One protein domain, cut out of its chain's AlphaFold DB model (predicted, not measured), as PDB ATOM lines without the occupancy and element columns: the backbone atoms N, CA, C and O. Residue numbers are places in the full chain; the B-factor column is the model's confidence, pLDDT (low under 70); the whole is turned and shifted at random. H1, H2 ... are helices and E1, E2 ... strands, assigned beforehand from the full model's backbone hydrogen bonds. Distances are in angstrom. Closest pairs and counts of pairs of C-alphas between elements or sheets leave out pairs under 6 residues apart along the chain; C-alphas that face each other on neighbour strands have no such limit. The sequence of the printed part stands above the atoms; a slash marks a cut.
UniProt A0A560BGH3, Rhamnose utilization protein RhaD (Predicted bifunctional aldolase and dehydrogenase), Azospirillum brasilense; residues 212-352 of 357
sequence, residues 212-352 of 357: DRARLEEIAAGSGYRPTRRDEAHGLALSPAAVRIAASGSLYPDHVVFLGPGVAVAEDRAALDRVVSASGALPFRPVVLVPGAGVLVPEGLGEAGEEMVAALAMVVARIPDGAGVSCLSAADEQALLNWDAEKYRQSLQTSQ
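AT A GLANCE: This is residues 212 to 352 of the 357 residues of the protein "Rhamnose utilization protein RhaD (Predicted bifunctional aldolase and dehydrogenase)" of Azospirillum brasilense (UniProt A0A560BGH3). A small, twisted sheet of four short strands makes the core, with helices over both its faces in three layers: H1 and H5 cover one face, H2, H3 and H6 the other. Near one end of the sheet H4 packs on H6, H7 packs on H4, and H8 lies at the margin. You will read 141 residues with eight named helices and four named strands, in the order H1 E1 H2 H3 H4 E2 H5 E3 E4 H6 H7 H8. The mixed sheet has the order E1 E4 E3 E2, and the class is mixed, helices and strands. The whole is compact, with a radius of gyration of the C-alphas of 14.5 A and spans of 39 by 37 by 26 A.

IN THESE COORDINATES: Find C-alpha 213 at (146.615, 66.534, 32.235); from there H1 runs to residue 220. Next come E1, residues 225 to 227, H2, 231 to 236, H3, 240 to 246, H4, 253 to 259, and E2, 263 to 265. H5, residues 269 to 279, is 15.2 A long. E3 is residues 287 to 290, and E4, residues 294 to 298, is 13.9 A long. At C-alpha 303, (152.476, 64.002, 51.070), begins H6, which runs 20.0 A to residue 316. H7 is residues 330 to 337; H8, residues 340 to 352, runs 19.1 A to C-alpha 352 at (160.582, 59.503, 58.462).

HOW THE PARTS SIT: Look first at E1 and E4, antiparallel, with N 226 and O 297 2.9 A apart. E3 and E4 form an antiparallel hairpin, with N 296 and O 288 at 2.8 A. E2, H5 and E3 form a strand-helix-strand unit, two parallel strands with a helix between, and its crossover is right-handed; N 264 and O 287 are 2.8 A apart. H1 and H5 touch, closest at the C-alphas of Ile 219 and Arg 269, 4.7 A. The hub H6 touches H2, closest at the C-alphas of Ala 233 and Ala 310, 4.6 A; H3, with residues 312 to 316 alone, closest at Ala 242 and Val 316, 6.2 A; and H4, closest at Phe 258 and Gly 305, 5.3 A. H7 touches H4, closest at the C-alphas of Val 256 and Glu 333, 6.4 A. H8 is close to H4 but not clearly touching: the closest C-alphas, of Val 257 and Glu 342, are 7.6 A apart. Every O i to N i+4 pair is within hydrogen-bond range in the helices but H2, with 0 of 2 and 3 of 3 O i to N i+3 pairs.

THE WHOLE: The C-alphas of Gly 322 and Ser 351, the two farthest apart, are 43.6 A apart. The printed part has no cut. The link from H6 to H7, residues 317 to 329, is long. Residues 340 to 352 have pLDDT under 70.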
ATOM      1  N   ASP A 212     143.237  69.388  32.360       97.69
ATOM      2  CA  ASP A 212     143.956  69.062  31.127       97.69
ATOM      3  C   ASP A 212     145.341  68.506  31.484       97.69
ATOM      4  O   ASP A 212     146.342  69.224  31.546       97.69
ATOM      5  N   ARG A 213     145.382  67.207  31.800       96.88
ATOM      6  CA  ARG A 213     146.615  66.534  32.235       96.88
ATOM      7  C   ARG A 213     147.705  66.557  31.169       96.88
ATOM      8  O   ARG A 213     148.856  66.780  31.520       96.88
ATOM      9  N   ALA A 214     147.341  66.390  29.898       97.94
ATOM     10  CA  ALA A 214     148.299  66.399  28.796       97.94
ATOM     11  C   ALA A 214     149.011  67.755  28.705       97.94
ATOM     12  O   ALA A 214     150.239  67.807  28.659       97.94
ATOM     13  N   ARG A 215     148.255  68.858  28.787       98.19
ATOM     14  CA  ARG A 215     148.835  70.205  28.814       98.19
ATOM     15  C   ARG A 215     149.692  70.452  30.055       98.19
ATOM     16  O   ARG A 215     150.734  71.097  29.962       98.19
ATOM     17  N   LEU A 216     149.270  69.964  31.223       98.50
ATOM     18  CA  LEU A 216     150.068  70.086  32.447       98.50
ATOM     19  C   LEU A 216     151.400  69.334  32.329       98.50
ATOM     20  O   LEU A 216     152.433  69.881  32.710       98.50
ATOM     21  N   GLU A 217     151.387  68.113  31.795       98.12
ATOM     22  CA  GLU A 217     152.591  67.310  31.552       98.12
ATOM     23  C   GLU A 217     153.529  67.984  30.544       98.12
ATOM     24  O   GLU A 217     154.731  68.072  30.799       98.12
ATOM     25  N   GLU A 218     152.987  68.531  29.452       98.25
ATOM     26  CA  GLU A 218     153.750  69.284  28.449       98.25
ATOM     27  C   GLU A 218     154.451  70.507  29.061       98.25
ATOM     28  O   GLU A 218     155.662  70.678  28.907       98.25
ATOM     29  N   ILE A 219     153.717  71.336  29.812       98.38
ATOM     30  CA  ILE A 219     154.276  72.521  30.479       98.38
ATOM     31  C   ILE A 219     155.332  72.109  31.516       98.38
ATOM     32  O   ILE A 219     156.386  72.739  31.621       98.38
ATOM     33  N   ALA A 220     155.083  71.040  32.269       98.06
ATOM     34  CA  ALA A 220     155.957  70.599  33.348       98.06
ATOM     35  C   ALA A 220     157.250  69.906  32.872       98.06
ATOM     36  O   ALA A 220     158.235  69.896  33.615       98.06
ATOM     37  N   ALA A 221     157.290  69.350  31.659       97.50
ATOM     38  CA  ALA A 221     158.344  68.448  31.184       97.50
ATOM     39  C   ALA A 221     159.783  68.983  31.364       97.50
ATOM     40  O   ALA A 221     160.249  69.834  30.613       97.50
ATOM     41  N   GLY A 222     160.535  68.481  32.349       95.75
ATOM     42  CA  GLY A 222     161.917  68.923  32.603       95.75
ATOM     43  C   GLY A 222     162.039  70.296  33.282       95.75
ATOM     44  O   GLY A 222     163.068  70.953  33.159       95.75
ATOM     45  N   SER A 223     160.993  70.763  33.968       95.75
ATOM     46  CA  SER A 223     161.009  72.003  34.772       95.75
ATOM     47  C   SER A 223     161.284  71.767  36.268       95.75
ATOM     48  O   SER A 223     161.473  72.719  37.027       95.75
ATOM     49  N   GLY A 224     161.286  70.506  36.719       95.94
ATOM     50  CA  GLY A 224     161.279  70.155  38.145       95.94
ATOM     51  C   GLY A 224     159.915  70.358  38.822       95.94
ATOM     52  O   GLY A 224     159.840  70.429  40.053       95.94
ATOM     53  N   TYR A 225     158.851  70.477  38.023       98.31
ATOM     54  CA  TYR A 225     157.453  70.451  38.441       98.31
ATOM     55  C   TYR A 225     156.743  69.242  37.839       98.31
ATOM     56  O   TYR A 225     157.198  68.646  36.868       98.31
ATOM     57  N   ARG A 226     155.586  68.913  38.407       98.25
ATOM     58  CA  ARG A 226     154.676  67.867  37.932       98.25
ATOM     59  C   ARG A 226     153.231  68.236  38.280       98.25
ATOM     60  O   ARG A 226     153.028  69.030  39.203       98.25
ATOM     61  N   PRO A 227     152.220  67.650  37.620       98.44
ATOM     62  CA  PRO A 227     150.848  67.722  38.112       98.44
ATOM     63  C   PRO A 227     150.757  67.277  39.583       98.44
ATOM     64  O   PRO A 227     151.474  66.364  40.018       98.44
ATOM     65  N   THR A 228     149.892  67.934  40.359       97.81
ATOM     66  CA  THR A 228     149.526  67.459  41.707       97.81
ATOM     67  C   THR A 228     148.917  66.059  41.636       97.81
ATOM     68  O   THR A 228     148.317  65.672  40.632       97.81
ATOM     69  N   ARG A 229     149.084  65.285  42.712       96.19
ATOM     70  CA  ARG A 229     148.477  63.951  42.854       96.19
ATOM     71  C   ARG A 229     147.054  64.009  43.418       96.19
ATOM     72  O   ARG A 229     146.427  62.966  43.576       96.19
ATOM     73  N   ARG A 230     146.574  65.203  43.771       95.06
ATOM     74  CA  ARG A 230     145.242  65.445  44.327       95.06
ATOM     75  C   ARG A 230     144.330  65.972  43.238       95.06
ATOM     76  O   ARG A 230     144.442  67.125  42.828       95.06
ATOM     77  N   ASP A 231     143.415  65.138  42.773       93.31
ATOM     78  CA  ASP A 231     142.540  65.493  41.657       93.31
ATOM     79  C   ASP A 231     141.667  66.711  41.980       93.31
ATOM     80  O   ASP A 231     141.494  67.609  41.152       93.31
ATOM     81  N   GLU A 232     141.200  66.804  43.224       92.88
ATOM     82  CA  GLU A 232     140.439  67.933  43.744       92.88
ATOM     83  C   GLU A 232     141.225  69.253  43.730       92.88
ATOM     84  O   GLU A 232     140.632  70.326  43.586       92.88
ATOM     85  N   ALA A 233     142.559  69.197  43.822       96.69
ATOM     86  CA  ALA A 233     143.400  70.385  43.869       96.69
ATOM     87  C   ALA A 233     143.424  71.146  42.540       96.69
ATOM     88  O   ALA A 233     143.566  72.372  42.534       96.69
ATOM     89  N   HIS A 234     143.205  70.459  41.412       97.88
ATOM     90  CA  HIS A 234     143.156  71.105  40.101       97.88
ATOM     91  C   HIS A 234     142.084  72.202  40.022       97.88
ATOM     92  O   HIS A 234     142.277  73.175  39.292       97.88
ATOM     93  N   GLY A 235     141.015  72.119  40.826       97.06
ATOM     94  CA  GLY A 235     139.959  73.133  40.905       97.06
ATOM     95  C   GLY A 235     140.457  74.563  41.170       97.06
ATOM     96  O   GLY A 235     139.795  75.515  40.755       97.06
ATOM     97  N   LEU A 236     141.646  74.731  41.765       97.50
ATOM     98  CA  LEU A 236     142.292  76.038  41.956       97.50
ATOM     99  C   LEU A 236     142.544  76.793  40.643       97.50
ATOM    100  O   LEU A 236     142.533  78.022  40.637       97.50
ATOM    101  N   ALA A 237     142.751  76.078  39.537       98.00
ATOM    102  CA  ALA A 237     143.110  76.674  38.253       98.00
ATOM    103  C   ALA A 237     142.013  76.573  37.179       98.00
ATOM    104  O   ALA A 237     142.165  77.127  36.092       98.00
ATOM    105  N   LEU A 238     140.898  75.894  37.464       96.69
ATOM    106  CA  LEU A 238     139.848  75.602  36.473       96.69
ATOM    107  C   LEU A 238     138.724  76.645  36.421       96.69
ATOM    108  O   LEU A 238     137.820  76.549  35.596       96.69
ATOM    109  N   SER A 239     138.776  77.661  37.278       94.88
ATOM    110  CA  SER A 239     137.839  78.783  37.270       94.88
ATOM    111  C   SER A 239     138.602  80.098  37.408       94.88
ATOM    112  O   SER A 239     139.436  80.206  38.313       94.88
ATOM    113  N   PRO A 240     138.283  81.137  36.611       95.38
ATOM    114  CA  PRO A 240     138.887  82.457  36.771       95.38
ATOM    115  C   PRO A 240     138.747  83.012  38.193       95.38
ATOM    116  O   PRO A 240     139.662  83.657  38.692       95.38
ATOM    117  N   ALA A 241     137.631  82.733  38.877       96.12
ATOM    118  CA  ALA A 241     137.449  83.138  40.268       96.12
ATOM    119  C   ALA A 241     138.398  82.395  41.220       96.12
ATOM    120  O   ALA A 241     138.967  83.021  42.109       96.12
ATOM    121  N   ALA A 242     138.635  81.092  41.007       97.25
ATOM    122  CA  ALA A 242     139.578  80.331  41.836       97.25
ATOM    123  C   ALA A 242     140.999  80.859  41.676       97.25
ATOM    124  O   ALA A 242     141.652  81.108  42.684       97.25
ATOM    125  N   VAL A 243     141.425  81.093  40.431       97.62
ATOM    126  CA  VAL A 243     142.755  81.632  40.135       97.62
ATOM    127  C   VAL A 243     142.934  82.988  40.810       97.62
ATOM    128  O   VAL A 243     143.920  83.175  41.512       97.62
ATOM    129  N   ARG A 244     141.968  83.910  40.671       97.19
ATOM    130  CA  ARG A 244     142.039  85.233  41.322       97.19
ATOM    131  C   ARG A 244     142.156  85.131  42.842       97.19
ATOM    132  O   ARG A 244     142.999  85.802  43.425       97.19
ATOM    133  N   ILE A 245     141.320  84.305  43.473       97.81
ATOM    134  CA  ILE A 245     141.300  84.148  44.933       97.81
ATOM    135  C   ILE A 245     142.612  83.524  45.420       97.81
ATOM    136  O   ILE A 245     143.247  84.059  46.321       97.81
ATOM    137  N   ALA A 246     143.041  82.419  44.810       97.25
ATOM    138  CA  ALA A 246     144.249  81.708  45.215       97.25
ATOM    139  C   ALA A 246     145.521  82.537  44.976       97.25
ATOM    140  O   ALA A 246     146.410  82.545  45.820       97.25
ATOM    141  N   ALA A 247     145.587  83.283  43.868       96.75
ATOM    142  CA  ALA A 247     146.712  84.155  43.536       96.75
ATOM    143  C   ALA A 247     146.721  85.488  44.310       96.75
ATOM    144  O   ALA A 247     147.637  86.284  44.122       96.75
ATOM    145  N   SER A 248     145.727  85.753  45.172       96.31
ATOM    146  CA  SER A 248     145.686  86.982  45.980       96.31
ATOM    147  C   SER A 248     146.755  87.008  47.085       96.31
ATOM    148  O   SER A 248     147.125  88.089  47.536       96.31
ATOM    149  N   GLY A 249     147.260  85.843  47.508       95.88
ATOM    150  CA  GLY A 249     148.286  85.703  48.546       95.88
ATOM    151  C   GLY A 249     148.042  84.494  49.449       95.88
ATOM    152  O   GLY A 249     147.200  83.639  49.166       95.88
ATOM    153  N   SER A 250     148.766  84.425  50.566       97.38
ATOM    154  CA  SER A 250     148.602  83.348  51.545       97.38
ATOM    155  C   SER A 250     147.333  83.528  52.371       97.38
ATOM    156  O   SER A 250     147.105  84.581  52.962       97.38
ATOM    157  N   LEU A 251     146.494  82.493  52.429       97.44
ATOM    158  CA  LEU A 251     145.185  82.584  53.088       97.44
ATOM    159  C   LEU A 251     145.220  82.240  54.582       97.44
ATOM    160  O   LEU A 251     144.398  82.760  55.328       97.44
ATOM    161  N   TYR A 252     146.116  81.359  55.026       96.75
ATOM    162  CA  TYR A 252     146.180  80.895  56.418       96.75
ATOM    163  C   TYR A 252     147.568  80.311  56.751       96.75
ATOM    164  O   TYR A 252     148.307  79.985  55.822       96.75
ATOM    165  N   PRO A 253     147.964  80.174  58.034       95.00
ATOM    166  CA  PRO A 253     149.315  79.750  58.414       95.00
ATOM    167  C   PRO A 253     149.791  78.447  57.773       95.00
ATOM    168  O   PRO A 253     150.889  78.405  57.221       95.00
ATOM    169  N   ASP A 254     148.955  77.408  57.784       92.94
ATOM    170  CA  ASP A 254     149.316  76.102  57.234       92.94
ATOM    171  C   ASP A 254     149.578  76.151  55.717       92.94
ATOM    172  O   ASP A 254     150.474  75.467  55.226       92.94
ATOM    173  N   HIS A 255     148.895  77.026  54.969       93.94
ATOM    174  CA  HIS A 255     149.241  77.295  53.567       93.94
ATOM    175  C   HIS A 255     150.719  77.696  53.469       93.94
ATOM    176  O   HIS A 255     151.477  77.053  52.748       93.94
ATOM    177  N   VAL A 256     151.151  78.695  54.244       94.50
ATOM    178  CA  VAL A 256     152.537  79.194  54.215       94.50
ATOM    179  C   VAL A 256     153.526  78.120  54.651       94.50
ATOM    180  O   VAL A 256     154.560  77.929  54.018       94.50
ATOM    181  N   VAL A 257     153.210  77.414  55.733       90.81
ATOM    182  CA  VAL A 257     154.092  76.417  56.344       90.81
ATOM    183  C   VAL A 257     154.384  75.250  55.398       90.81
ATOM    184  O   VAL A 257     155.522  74.784  55.331       90.81
ATOM    185  N   PHE A 258     153.377  74.767  54.666       90.81
ATOM    186  CA  PHE A 258     153.524  73.575  53.825       90.81
ATOM    187  C   PHE A 258     153.772  73.880  52.346       90.81
ATOM    188  O   PHE A 258     154.408  73.068  51.674       90.81
ATOM    189  N   LEU A 259     153.271  75.005  51.825       93.25
ATOM    190  CA  LEU A 259     153.359  75.359  50.399       93.25
ATOM    191  C   LEU A 259     154.296  76.541  50.126       93.25
ATOM    192  O   LEU A 259     154.684  76.765  48.979       93.25
ATOM    193  N   GLY A 260     154.677  77.275  51.169       92.62
ATOM    194  CA  GLY A 260     155.331  78.568  51.051       92.62
ATOM    195  C   GLY A 260     154.336  79.723  50.832       92.62
ATOM    196  O   GLY A 260     153.128  79.506  50.725       92.62
ATOM    197  N   PRO A 261     154.843  80.965  50.799       92.56
ATOM    198  CA  PRO A 261     154.099  82.175  50.473       92.56
ATOM    199  C   PRO A 261     153.391  82.110  49.117       92.56
ATOM    200  O   PRO A 261     154.031  82.099  48.063       92.56
ATOM    201  N   GLY A 262     152.061  82.144  49.166       93.69
ATOM    202  CA  GLY A 262     151.184  82.259  48.011       93.69
ATOM    203  C   GLY A 262     151.354  81.169  46.951       93.69
ATOM    204  O   GLY A 262     151.935  80.102  47.152       93.69
ATOM    205  N   VAL A 263     150.813  81.464  45.771       96.88
ATOM    206  CA  VAL A 263     150.908  80.615  44.580       96.88
ATOM    207  C   VAL A 263     151.357  81.458  43.393       96.88
ATOM    208  O   VAL A 263     151.109  82.663  43.335       96.88
ATOM    209  N   ALA A 264     151.995  80.820  42.421       97.56
ATOM    210  CA  ALA A 264     152.330  81.440  41.149       97.56
ATOM    211  C   ALA A 264     151.293  81.076  40.077       97.56
ATOM    212  O   ALA A 264     150.605  80.061  40.170       97.56
ATOM    213  N   VAL A 265     151.202  81.894  39.029       98.31
ATOM    214  CA  VAL A 265     150.358  81.627  37.857       98.31
ATOM    215  C   VAL A 265     151.247  81.561  36.621       98.31
ATOM    216  O   VAL A 265     152.053  82.463  36.392       98.31
ATOM    217  N   ALA A 266     151.104  80.501  35.829       98.19
ATOM    218  CA  ALA A 266     151.841  80.310  34.585       98.19
ATOM    219  C   ALA A 266     150.922  79.733  33.504       98.19
ATOM    220  O   ALA A 266     150.399  78.634  33.649       98.19
ATOM    221  N   GLU A 267     150.714  80.468  32.414       96.81
ATOM    222  CA  GLU A 267     149.817  80.044  31.325       96.81
ATOM    223  C   GLU A 267     150.477  79.054  30.355       96.81
ATOM    224  O   GLU A 267     149.790  78.273  29.688       96.81
ATOM    225  N   ASP A 268     151.807  79.080  30.289       97.88
ATOM    226  CA  ASP A 268     152.628  78.305  29.369       97.88
ATOM    227  C   ASP A 268     153.985  77.933  29.992       97.88
ATOM    228  O   ASP A 268     154.313  78.287  31.133       97.88
ATOM    229  N   ARG A 269     154.799  77.212  29.212       98.00
ATOM    230  CA  ARG A 269     156.140  76.799  29.623       98.00
ATOM    231  C   ARG A 269     157.059  77.980  29.936       98.00
ATOM    232  O   ARG A 269     157.759  77.956  30.944       98.00
ATOM    233  N   ALA A 270     157.047  79.021  29.107       98.00
ATOM    234  CA  ALA A 270     157.926  80.172  29.288       98.00
ATOM    235  C   ALA A 270     157.609  80.933  30.588       98.00
ATOM    236  O   ALA A 270     158.512  81.448  31.249       98.00
ATOM    237  N   ALA A 271     156.333  81.008  30.973       98.00
ATOM    238  CA  ALA A 271     155.897  81.555  32.249       98.00
ATOM    239  C   ALA A 271     156.351  80.688  33.427       98.00
ATOM    240  O   ALA A 271     156.861  81.236  34.406       98.00
ATOM    241  N   LEU A 272     156.254  79.360  33.315       98.12
ATOM    242  CA  LEU A 272     156.776  78.453  34.337       98.12
ATOM    243  C   LEU A 272     158.295  78.607  34.504       98.12
ATOM    244  O   LEU A 272     158.770  78.716  35.630       98.12
ATOM    245  N   ASP A 273     159.060  78.710  33.415       97.31
ATOM    246  CA  ASP A 273     160.515  78.903  33.485       97.31
ATOM    247  C   ASP A 273     160.894  80.221  34.190       97.31
ATOM    248  O   ASP A 273     161.882  80.273  34.932       97.31
ATOM    249  N   ARG A 274     160.084  81.283  34.039       96.94
ATOM    250  CA  ARG A 274     160.246  82.527  34.817       96.94
ATOM    251  C   ARG A 274     159.998  82.298  36.306       96.94
ATOM    252  O   ARG A 274     160.776  82.792  37.120       96.94
ATOM    253  N   VAL A 275     158.967  81.529  36.668       95.88
ATOM    254  CA  VAL A 275     158.690  81.156  38.068       95.88
ATOM    255  C   VAL A 275     159.840  80.333  38.654       95.88
ATOM    256  O   VAL A 275     160.299  80.618  39.760       95.88
ATOM    257  N   VAL A 276     160.353  79.346  37.913       94.69
ATOM    258  CA  VAL A 276     161.506  78.521  38.314       94.69
ATOM    259  C   VAL A 276     162.739  79.397  38.540       94.69
ATOM    260  O   VAL A 276     163.393  79.288  39.575       94.69
ATOM    261  N   SER A 277     163.023  80.310  37.611       93.69
ATOM    262  CA  SER A 277     164.177  81.208  37.703       93.69
ATOM    263  C   SER A 277     164.075  82.147  38.907       93.69
ATOM    264  O   SER A 277     165.044  82.309  39.644       93.69
ATOM    265  N   ALA A 278     162.895  82.723  39.153       90.62
ATOM    266  CA  ALA A 278     162.661  83.622  40.283       90.62
ATOM    267  C   ALA A 278     162.694  82.904  41.645       90.62
ATOM    268  O   ALA A 278     163.084  83.501  42.645       90.62
ATOM    269  N   SER A 279     162.312  81.623  41.689       87.38
ATOM    270  CA  SER A 279     162.301  80.819  42.920       87.38
ATOM    271  C   SER A 279     163.613  80.084  43.201       87.38
ATOM    272  O   SER A 279     163.761  79.516  44.278       87.38
ATOM    273  N   GLY A 280     164.598  80.120  42.297       79.62
ATOM    274  CA  GLY A 280     165.856  79.376  42.442       79.62
ATOM    275  C   GLY A 280     166.682  79.718  43.692       79.62
ATOM    276  O   GLY A 280     167.452  78.878  44.150       79.62
ATOM    277  N   ALA A 281     166.511  80.917  44.258       75.38
ATOM    278  CA  ALA A 281     167.177  81.356  45.489       75.38
ATOM    279  C   ALA A 281     166.308  81.212  46.754       75.38
ATOM    280  O   ALA A 281     166.775  81.504  47.855       75.38
ATOM    281  N   LEU A 282     165.043  80.805  46.610       79.19
ATOM    282  CA  LEU A 282     164.113  80.668  47.725       79.19
ATOM    283  C   LEU A 282     164.233  79.273  48.358       79.19
ATOM    284  O   LEU A 282     164.483  78.292  47.657       79.19
ATOM    285  N   PRO A 283     164.004  79.150  49.678       76.81
ATOM    286  CA  PRO A 283     163.993  77.850  50.350       76.81
ATOM    287  C   PRO A 283     162.760  77.000  49.993       76.81
ATOM    288  O   PRO A 283     162.684  75.838  50.378       76.81
ATOM    289  N   PHE A 284     161.798  77.566  49.261       81.19
ATOM    290  CA  PHE A 284     160.586  76.908  48.787       81.19
ATOM    291  C   PHE A 284     160.374  77.189  47.298       81.19
ATOM    292  O   PHE A 284     160.850  78.185  46.751       81.19
ATOM    293  N   ARG A 285     159.612  76.312  46.647       91.00
ATOM    294  CA  ARG A 285     159.139  76.493  45.274       91.00
ATOM    295  C   ARG A 285     157.614  76.601  45.309       91.00
ATOM    296  O   ARG A 285     156.994  75.707  45.886       91.00
ATOM    297  N   PRO A 286     157.021  77.666  44.749       94.62
ATOM    298  CA  PRO A 286     155.590  77.908  44.879       94.62
ATOM    299  C   PRO A 286     154.778  76.837  44.152       94.62
ATOM    300  O   PRO A 286     155.214  76.285  43.144       94.62
ATOM    301  N   VAL A 287     153.557  76.590  44.616       98.00
ATOM    302  CA  VAL A 287     152.547  75.897  43.805       98.00
ATOM    303  C   VAL A 287     152.210  76.768  42.594       98.00
ATOM    304  O   VAL A 287     152.092  77.988  42.721       98.00
ATOM    305  N   VAL A 288     152.055  76.162  41.416       98.62
ATOM    306  CA  VAL A 288     151.794  76.878  40.162       98.62
ATOM    307  C   VAL A 288     150.407  76.531  39.639       98.62
ATOM    308  O   VAL A 288     150.084  75.372  39.384       98.62
ATOM    309  N   LEU A 289     149.585  77.553  39.431       98.69
ATOM    310  CA  LEU A 289     148.299  77.438  38.760       98.69
ATOM    311  C   LEU A 289     148.498  77.632  37.256       98.69
ATOM    312  O   LEU A 289     149.046  78.652  36.835       98.69
ATOM    313  N   VAL A 290     148.008  76.690  36.454       98.62
ATOM    314  CA  VAL A 290     147.929  76.802  34.994       98.62
ATOM    315  C   VAL A 290     146.465  77.030  34.615       98.62
ATOM    316  O   VAL A 290     145.688  76.066  34.603       98.62
ATOM    317  N   PRO A 291     146.045  78.285  34.349       98.19
ATOM    318  CA  PRO A 291     144.643  78.611  34.118       98.19
ATOM    319  C   PRO A 291     144.007  77.754  33.018       98.19
ATOM    320  O   PRO A 291     144.533  77.620  31.911       98.19
ATOM    321  N   GLY A 292     142.862  77.157  33.343       96.88
ATOM    322  CA  GLY A 292     142.111  76.264  32.463       96.88
ATOM    323  C   GLY A 292     142.674  74.844  32.334       96.88
ATOM    324  O   GLY A 292     141.998  74.011  31.744       96.88
ATOM    325  N   ALA A 293     143.856  74.545  32.888       98.00
ATOM    326  CA  ALA A 293     144.464  73.214  32.817       98.00
ATOM    327  C   ALA A 293     144.523  72.511  34.181       98.00
ATOM    328  O   ALA A 293     144.157  71.345  34.287       98.00
ATOM    329  N   GLY A 294     144.957  73.202  35.238       98.44
ATOM    330  CA  GLY A 294     145.062  72.623  36.581       98.44
ATOM    331  C   GLY A 294     146.281  73.123  37.358       98.44
ATOM    332  O   GLY A 294     146.802  74.201  37.086       98.44
ATOM    333  N   VAL A 295     146.720  72.350  38.351       98.62
ATOM    334  CA  VAL A 295     147.798  72.727  39.271       98.62
ATOM    335  C   VAL A 295     149.054  71.895  39.030       98.62
ATOM    336  O   VAL A 295     148.992  70.667  38.921       98.62
ATOM    337  N   LEU A 296     150.193  72.583  39.000       98.75
ATOM    338  CA  LEU A 296     151.530  72.012  39.057       98.75
ATOM    339  C   LEU A 296     152.138  72.257  40.440       98.75
ATOM    340  O   LEU A 296     151.976  73.319  41.040       98.75
ATOM    341  N   VAL A 297     152.882  71.275  40.925       98.50
ATOM    342  CA  VAL A 297     153.621  71.332  42.186       98.50
ATOM    343  C   VAL A 297     155.081  70.943  41.951       98.50
ATOM    344  O   VAL A 297     155.366  70.232  40.980       98.50
ATOM    345  N   PRO A 298     156.018  71.371  42.812       96.81
ATOM    346  CA  PRO A 298     157.404  70.916  42.734       96.81
ATOM    347  C   PRO A 298     157.488  69.384  42.804       96.81
ATOM    348  O   PRO A 298     156.769  68.758  43.584       96.81
ATOM    349  N   GLU A 299     158.390  68.761  42.040       94.75
ATOM    350  CA  GLU A 299     158.531  67.292  42.019       94.75
ATOM    351  C   GLU A 299     158.759  66.692  43.412       94.75
ATOM    352  O   GLU A 299     158.165  65.662  43.744       94.75
ATOM    353  N   GLY A 300     159.556  67.383  44.232       91.81
ATOM    354  CA  GLY A 300     159.884  67.006  45.606       91.81
ATOM    355  C   GLY A 300     158.816  67.337  46.654       91.81
ATOM    356  O   GLY A 300     159.080  67.137  47.837       91.81
ATOM    357  N   LEU A 301     157.635  67.846  46.271       93.62
ATOM    358  CA  LEU A 301     156.563  68.108  47.234       93.62
ATOM    359  C   LEU A 301     156.089  66.785  47.861       93.62
ATOM    360  O   LEU A 301     155.627  65.883  47.154       93.62
ATOM    361  N   GLY A 302     156.235  66.672  49.183       92.81
ATOM    362  CA  GLY A 302     155.839  65.495  49.957       92.81
ATOM    363  C   GLY A 302     154.331  65.408  50.212       92.81
ATOM    364  O   GLY A 302     153.575  66.325  49.899       92.81
ATOM    365  N   GLU A 303     153.899  64.315  50.846       92.56
ATOM    366  CA  GLU A 303     152.476  64.002  51.070       92.56
ATOM    367  C   GLU A 303     151.725  65.095  51.843       92.56
ATOM    368  O   GLU A 303     150.627  65.480  51.455       92.56
ATOM    369  N   ALA A 304     152.337  65.656  52.891       90.88
ATOM    370  CA  ALA A 304     151.732  66.748  53.658       90.88
ATOM    371  C   ALA A 304     151.544  68.024  52.815       90.88
ATOM    372  O   ALA A 304     150.573  68.753  52.996       90.88
ATOM    373  N   GLY A 305     152.455  68.276  51.871       94.69
ATOM    374  CA  GLY A 305     152.312  69.360  50.906       94.69
ATOM    375  C   GLY A 305     151.141  69.102  49.962       94.69
ATOM    376  O   GLY A 305     150.293  69.967  49.804       94.69
ATOM    377  N   GLU A 306     151.033  67.894  49.401       96.62
ATOM    378  CA  GLU A 306     149.891  67.498  48.558       96.62
ATOM    379  C   GLU A 306     148.552  67.637  49.301       96.62
ATOM    380  O   GLU A 306     147.603  68.202  48.762       96.62
ATOM    381  N   GLU A 307     148.471  67.178  50.554       95.44
ATOM    382  CA  GLU A 307     147.296  67.381  51.417       95.44
ATOM    383  C   GLU A 307     146.960  68.867  51.588       95.44
ATOM    384  O   GLU A 307     145.787  69.237  51.534       95.44
ATOM    385  N   MET A 308     147.969  69.731  51.736       96.69
ATOM    386  CA  MET A 308     147.745  71.169  51.859       96.69
ATOM    387  C   MET A 308     147.307  71.828  50.544       96.69
ATOM    388  O   MET A 308     146.479  72.738  50.575       96.69
ATOM    389  N   VAL A 309     147.776  71.364  49.379       97.31
ATOM    390  CA  VAL A 309     147.251  71.859  48.090       97.31
ATOM    391  C   VAL A 309     145.768  71.501  47.947       97.31
ATOM    392  O   VAL A 309     144.963  72.347  47.550       97.31
ATOM    393  N   ALA A 310     145.376  70.282  48.332       97.06
ATOM    394  CA  ALA A 310     143.967  69.891  48.383       97.06
ATOM    395  C   ALA A 310     143.171  70.739  49.390       97.06
ATOM    396  O   ALA A 310     142.071  71.195  49.074       97.06
ATOM    397  N   ALA A 311     143.730  71.017  50.572       97.19
ATOM    398  CA  ALA A 311     143.120  71.891  51.576       97.19
ATOM    399  C   ALA A 311     142.844  73.295  51.023       97.19
ATOM    400  O   ALA A 311     141.714  73.790  51.106       97.19
ATOM    401  N   LEU A 312     143.846  73.896  50.374       97.88
ATOM    402  CA  LEU A 312     143.723  75.203  49.741       97.88
ATOM    403  C   LEU A 312     142.617  75.194  48.681       97.88
ATOM    404  O   LEU A 312     141.782  76.097  48.656       97.88
ATOM    405  N   ALA A 313     142.552  74.150  47.850       97.81
ATOM    406  CA  ALA A 313     141.492  73.989  46.859       97.81
ATOM    407  C   ALA A 313     140.101  73.885  47.491       97.81
ATOM    408  O   ALA A 313     139.164  74.538  47.027       97.81
ATOM    409  N   MET A 314     139.960  73.127  48.581       97.56
ATOM    410  CA  MET A 314     138.696  73.000  49.304       97.56
ATOM    411  C   MET A 314     138.224  74.333  49.897       97.56
ATOM    412  O   MET A 314     137.022  74.621  49.828       97.56
ATOM    413  N   VAL A 315     139.136  75.139  50.451       97.94
ATOM    414  CA  VAL A 315     138.829  76.478  50.986       97.94
ATOM    415  C   VAL A 315     138.457  77.425  49.849       97.94
ATOM    416  O   VAL A 315     137.367  77.992  49.854       97.94
ATOM    417  N   VAL A 316     139.311  77.542  48.827       98.00
ATOM    418  CA  VAL A 316     139.103  78.451  47.690       98.00
ATOM    419  C   VAL A 316     137.808  78.134  46.948       98.00
ATOM    420  O   VAL A 316     137.070  79.051  46.586       98.00
ATOM    421  N   ALA A 317     137.468  76.857  46.759       97.56
ATOM    422  CA  ALA A 317     136.216  76.453  46.123       97.56
ATOM    423  C   ALA A 317     134.969  76.942  46.880       97.56
ATOM    424  O   ALA A 317     133.911  77.063  46.273       97.56
ATOM    425  N   ARG A 318     135.078  77.239  48.178       97.75
ATOM    426  CA  ARG A 318     133.976  77.686  49.046       97.75
ATOM    427  C   ARG A 318     133.960  79.193  49.295       97.75
ATOM    428  O   ARG A 318     133.086  79.676  50.009       97.75
ATOM    429  N   ILE A 319     134.886  79.939  48.702       96.81
ATOM    430  CA  ILE A 319     134.862  81.402  48.718       96.81
ATOM    431  C   ILE A 319     134.006  81.882  47.530       96.81
ATOM    432  O   ILE A 319     134.252  81.438  46.402       96.81
ATOM    433  N   PRO A 320     132.996  82.752  47.750       93.12
ATOM    434  CA  PRO A 320     132.159  83.285  46.672       93.12
ATOM    435  C   PRO A 320     132.960  84.068  45.619       93.12
ATOM    436  O   PRO A 320     133.883  84.799  45.959       93.12
ATOM    437  N   ASP A 321     132.551  84.000  44.348       91.56
ATOM    438  CA  ASP A 321     133.300  84.563  43.205       91.56
ATOM    439  C   ASP A 321     133.604  86.069  43.283       91.56
ATOM    440  O   ASP A 321     134.584  86.535  42.692       91.56
ATOM    441  N   GLY A 322     132.735  86.825  43.960       87.94
ATOM    442  CA  GLY A 322     132.857  88.271  44.166       87.94
ATOM    443  C   GLY A 322     133.365  88.668  45.553       87.94
ATOM    444  O   GLY A 322     133.425  89.860  45.845       87.94
ATOM    445  N   ALA A 323     133.690  87.706  46.421       90.19
ATOM    446  CA  ALA A 323     134.224  88.005  47.742       90.19
ATOM    447  C   ALA A 323     135.696  88.429  47.642       90.19
ATOM    448  O   ALA A 323     136.496  87.796  46.952       90.19
ATOM    449  N   GLY A 324     136.057  89.493  48.359       92.31
ATOM    450  CA  GLY A 324     137.459  89.798  48.632       92.31
ATOM    451  C   GLY A 324     138.037  88.821  49.657       92.31
ATOM    452  O   GLY A 324     137.296  88.254  50.464       92.31
ATOM    453  N   VAL A 325     139.360  88.667  49.653       96.50
ATOM    454  CA  VAL A 325     140.093  87.911  50.674       96.50
ATOM    455  C   VAL A 325     141.096  88.806  51.392       96.50
ATOM    456  O   VAL A 325     141.737  89.660  50.783       96.50
ATOM    457  N   SER A 326     141.209  88.610  52.697       96.56
ATOM    458  CA  SER A 326     142.262  89.151  53.543       96.56
ATOM    459  C   SER A 326     143.390  88.130  53.559       96.56
ATOM    460  O   SER A 326     143.223  87.053  54.121       96.56
ATOM    461  N   CYS A 327     144.514  88.429  52.918       97.19
ATOM    462  CA  CYS A 327     145.689  87.560  52.937       97.19
ATOM    463  C   CYS A 327     146.607  87.906  54.113       97.19
ATOM    464  O   CYS A 327     146.584  89.028  54.625       97.19
ATOM    465  N   LEU A 328     147.431  86.943  54.514       97.44
ATOM    466  CA  LEU A 328     148.538  87.182  55.430       97.44
ATOM    467  C   LEU A 328     149.520  88.179  54.806       97.44
ATOM    468  O   LEU A 328     149.742  88.169  53.593       97.44
ATOM    469  N   SER A 329     150.102  89.051  55.627       96.62
ATOM    470  CA  SER A 329     151.117  89.989  55.153       96.62
ATOM    471  C   SER A 329     152.462  89.288  54.943       96.62
ATOM    472  O   SER A 329     152.735  88.246  55.536       96.62
ATOM    473  N   ALA A 330     153.367  89.906  54.179       93.94
ATOM    474  CA  ALA A 330     154.732  89.396  54.024       93.94
ATOM    475  C   ALA A 330     155.473  89.253  55.373       93.94
ATOM    476  O   ALA A 330     156.301  88.358  55.542       93.94
ATOM    477  N   ALA A 331     155.161  90.114  56.351       94.12
ATOM    478  CA  ALA A 331     155.717  90.016  57.699       94.12
ATOM    479  C   ALA A 331     155.193  88.773  58.439       94.12
ATOM    480  O   ALA A 331     155.966  88.084  59.106       94.12
ATOM    481  N   ASP A 332     153.906  88.453  58.276       95.00
ATOM    482  CA  ASP A 332     153.298  87.246  58.844       95.00
ATOM    483  C   ASP A 332     153.901  85.985  58.222       95.00
ATOM    484  O   ASP A 332     154.297  85.065  58.936       95.00
ATOM    485  N   GLU A 333     154.037  85.966  56.895       93.56
ATOM    486  CA  GLU A 333     154.655  84.864  56.157       93.56
ATOM    487  C   GLU A 333     156.098  84.617  56.622       93.56
ATOM    488  O   GLU A 333     156.472  83.489  56.952       93.56
ATOM    489  N   GLN A 334     156.906  85.676  56.734       90.38
ATOM    490  CA  GLN A 334     158.287  85.575  57.201       90.38
ATOM    491  C   GLN A 334     158.381  85.074  58.652       90.38
ATOM    492  O   GLN A 334     159.300  84.314  58.986       90.38
ATOM    493  N   ALA A 335     157.449  85.489  59.512       89.44
ATOM    494  CA  ALA A 335     157.399  85.064  60.906       89.44
ATOM    495  C   ALA A 335     157.020  83.581  61.058       89.44
ATOM    496  O   ALA A 335     157.471  82.935  62.007       89.44
ATOM    497  N   LEU A 336     156.224  83.035  60.133       89.81
ATOM    498  CA  LEU A 336     155.864  81.616  60.092       89.81
ATOM    499  C   LEU A 336     157.024  80.743  59.593       89.81
ATOM    500  O   LEU A 336     157.321  79.715  60.199       89.81
ATOM    501  N   LEU A 337     157.726  81.173  58.540       84.50
ATOM    502  CA  LEU A 337     158.814  80.394  57.933       84.50
ATOM    503  C   LEU A 337     160.070  80.291  58.811       84.50
ATOM    504  O   LEU A 337     160.766  79.279  58.787       84.50
ATOM    505  N   ASN A 338     160.381  81.323  59.600       74.69
ATOM    506  CA  ASN A 338     161.587  81.347  60.442       74.69
ATOM    507  C   ASN A 338     161.387  80.737  61.837       74.69
ATOM    508  O   ASN A 338     162.256  80.863  62.706       74.69
ATOM    509  N   TRP A 339     160.252  80.082  62.067       71.00
ATOM    510  CA  TRP A 339     159.816  79.671  63.391       71.00
ATOM    511  C   TRP A 339     160.458  78.359  63.872       71.00
ATOM    512  O   TRP A 339     160.484  77.358  63.163       71.00
ATOM    513  N   ASP A 340     160.949  78.322  65.113       63.09
ATOM    514  CA  ASP A 340     161.678  77.160  65.650       63.09
ATOM    515  C   ASP A 340     160.828  75.893  65.812       63.09
ATOM    516  O   ASP A 340     161.332  74.778  65.669       63.09
ATOM    517  N   ALA A 341     159.531  76.043  66.079       60.47
ATOM    518  CA  ALA A 341     158.611  74.909  66.113       60.47
ATOM    519  C   ALA A 341     158.434  74.270  64.731       60.47
ATOM    520  O   ALA A 341     158.314  73.051  64.618       60.47
ATOM    521  N   GLU A 342     158.482  75.096  63.690       65.44
ATOM    522  CA  GLU A 342     158.372  74.655  62.311       65.44
ATOM    523  C   GLU A 342     159.654  73.954  61.847       65.44
ATOM    524  O   GLU A 342     159.597  72.855  61.298       65.44
ATOM    525  N   LYS A 343     160.827  74.493  62.203       63.25
ATOM    526  CA  LYS A 343     162.117  73.809  61.989       63.25
ATOM    527  C   LYS A 343     162.140  72.412  62.625       63.25
ATOM    528  O   LYS A 343     162.664  71.469  62.036       63.25
ATOM    529  N   TYR A 344     161.549  72.261  63.813       63.38
ATOM    530  CA  TYR A 344     161.407  70.956  64.466       63.38
ATOM    531  C   TYR A 344     160.443  70.024  63.714       63.38
ATOM    532  O   TYR A 344     160.752  68.854  63.509       63.38
ATOM    533  N   ARG A 345     159.295  70.522  63.240       67.06
ATOM    534  CA  ARG A 345     158.364  69.724  62.422       67.06
ATOM    535  C   ARG A 345     159.034  69.206  61.140       67.06
ATOM    536  O   ARG A 345     158.872  68.038  60.785       67.06
ATOM    537  N   GLN A 346     159.812  70.053  60.468       63.84
ATOM    538  CA  GLN A 346     160.550  69.696  59.250       63.84
ATOM    539  C   GLN A 346     161.623  68.620  59.496       63.84
ATOM    540  O   GLN A 346     161.825  67.740  58.651       63.84
ATOM    541  N   SER A 347     162.282  68.627  60.662       63.47
ATOM    542  CA  SER A 347     163.277  67.597  61.001       63.47
ATOM    543  C   SER A 347     162.644  66.218  61.232       63.47
ATOM    544  O   SER A 347     163.231  65.200  60.847       63.47
ATOM    545  N   LEU A 348     161.421  66.169  61.775       61.28
ATOM    546  CA  LEU A 348     160.655  64.927  61.931       61.28
ATOM    547  C   LEU A 348     160.240  64.334  60.578       61.28
ATOM    548  O   LEU A 348     160.374  63.126  60.380       61.28
ATOM    549  N   GLN A 349     159.806  65.169  59.627       58.38
ATOM    550  CA  GLN A 349     159.463  64.707  58.276       58.38
ATOM    551  C   GLN A 349     160.675  64.128  57.545       58.38
ATOM    552  O   GLN A 349     160.574  63.043  56.984       58.38
ATOM    553  N   THR A 350     161.828  64.798  57.621       54.31
ATOM    554  CA  THR A 350     163.084  64.323  57.009       54.31
ATOM    555  C   THR A 350     163.551  62.986  57.601       54.31
ATOM    556  O   THR A 350     164.129  62.154  56.905       54.31
ATOM    557  N   SER A 351     163.281  62.756  58.889       44.31
ATOM    558  CA  SER A 351     163.678  61.531  59.592       44.31
ATOM    559  C   SER A 351     162.788  60.329  59.240       44.31
ATOM    560  O   SER A 351     163.277  59.202  59.205       44.31
ATOM    561  N   GLN A 352     161.504  60.552  58.925       43.81
ATOM    562  CA  GLN A 352     160.582  59.503  58.462       43.81
ATOM    563  C   GLN A 352     160.850  59.066  57.014       43.81
ATOM    564  O   GLN A 352     160.644  57.902  56.688       43.81
TER     565      GLN A 352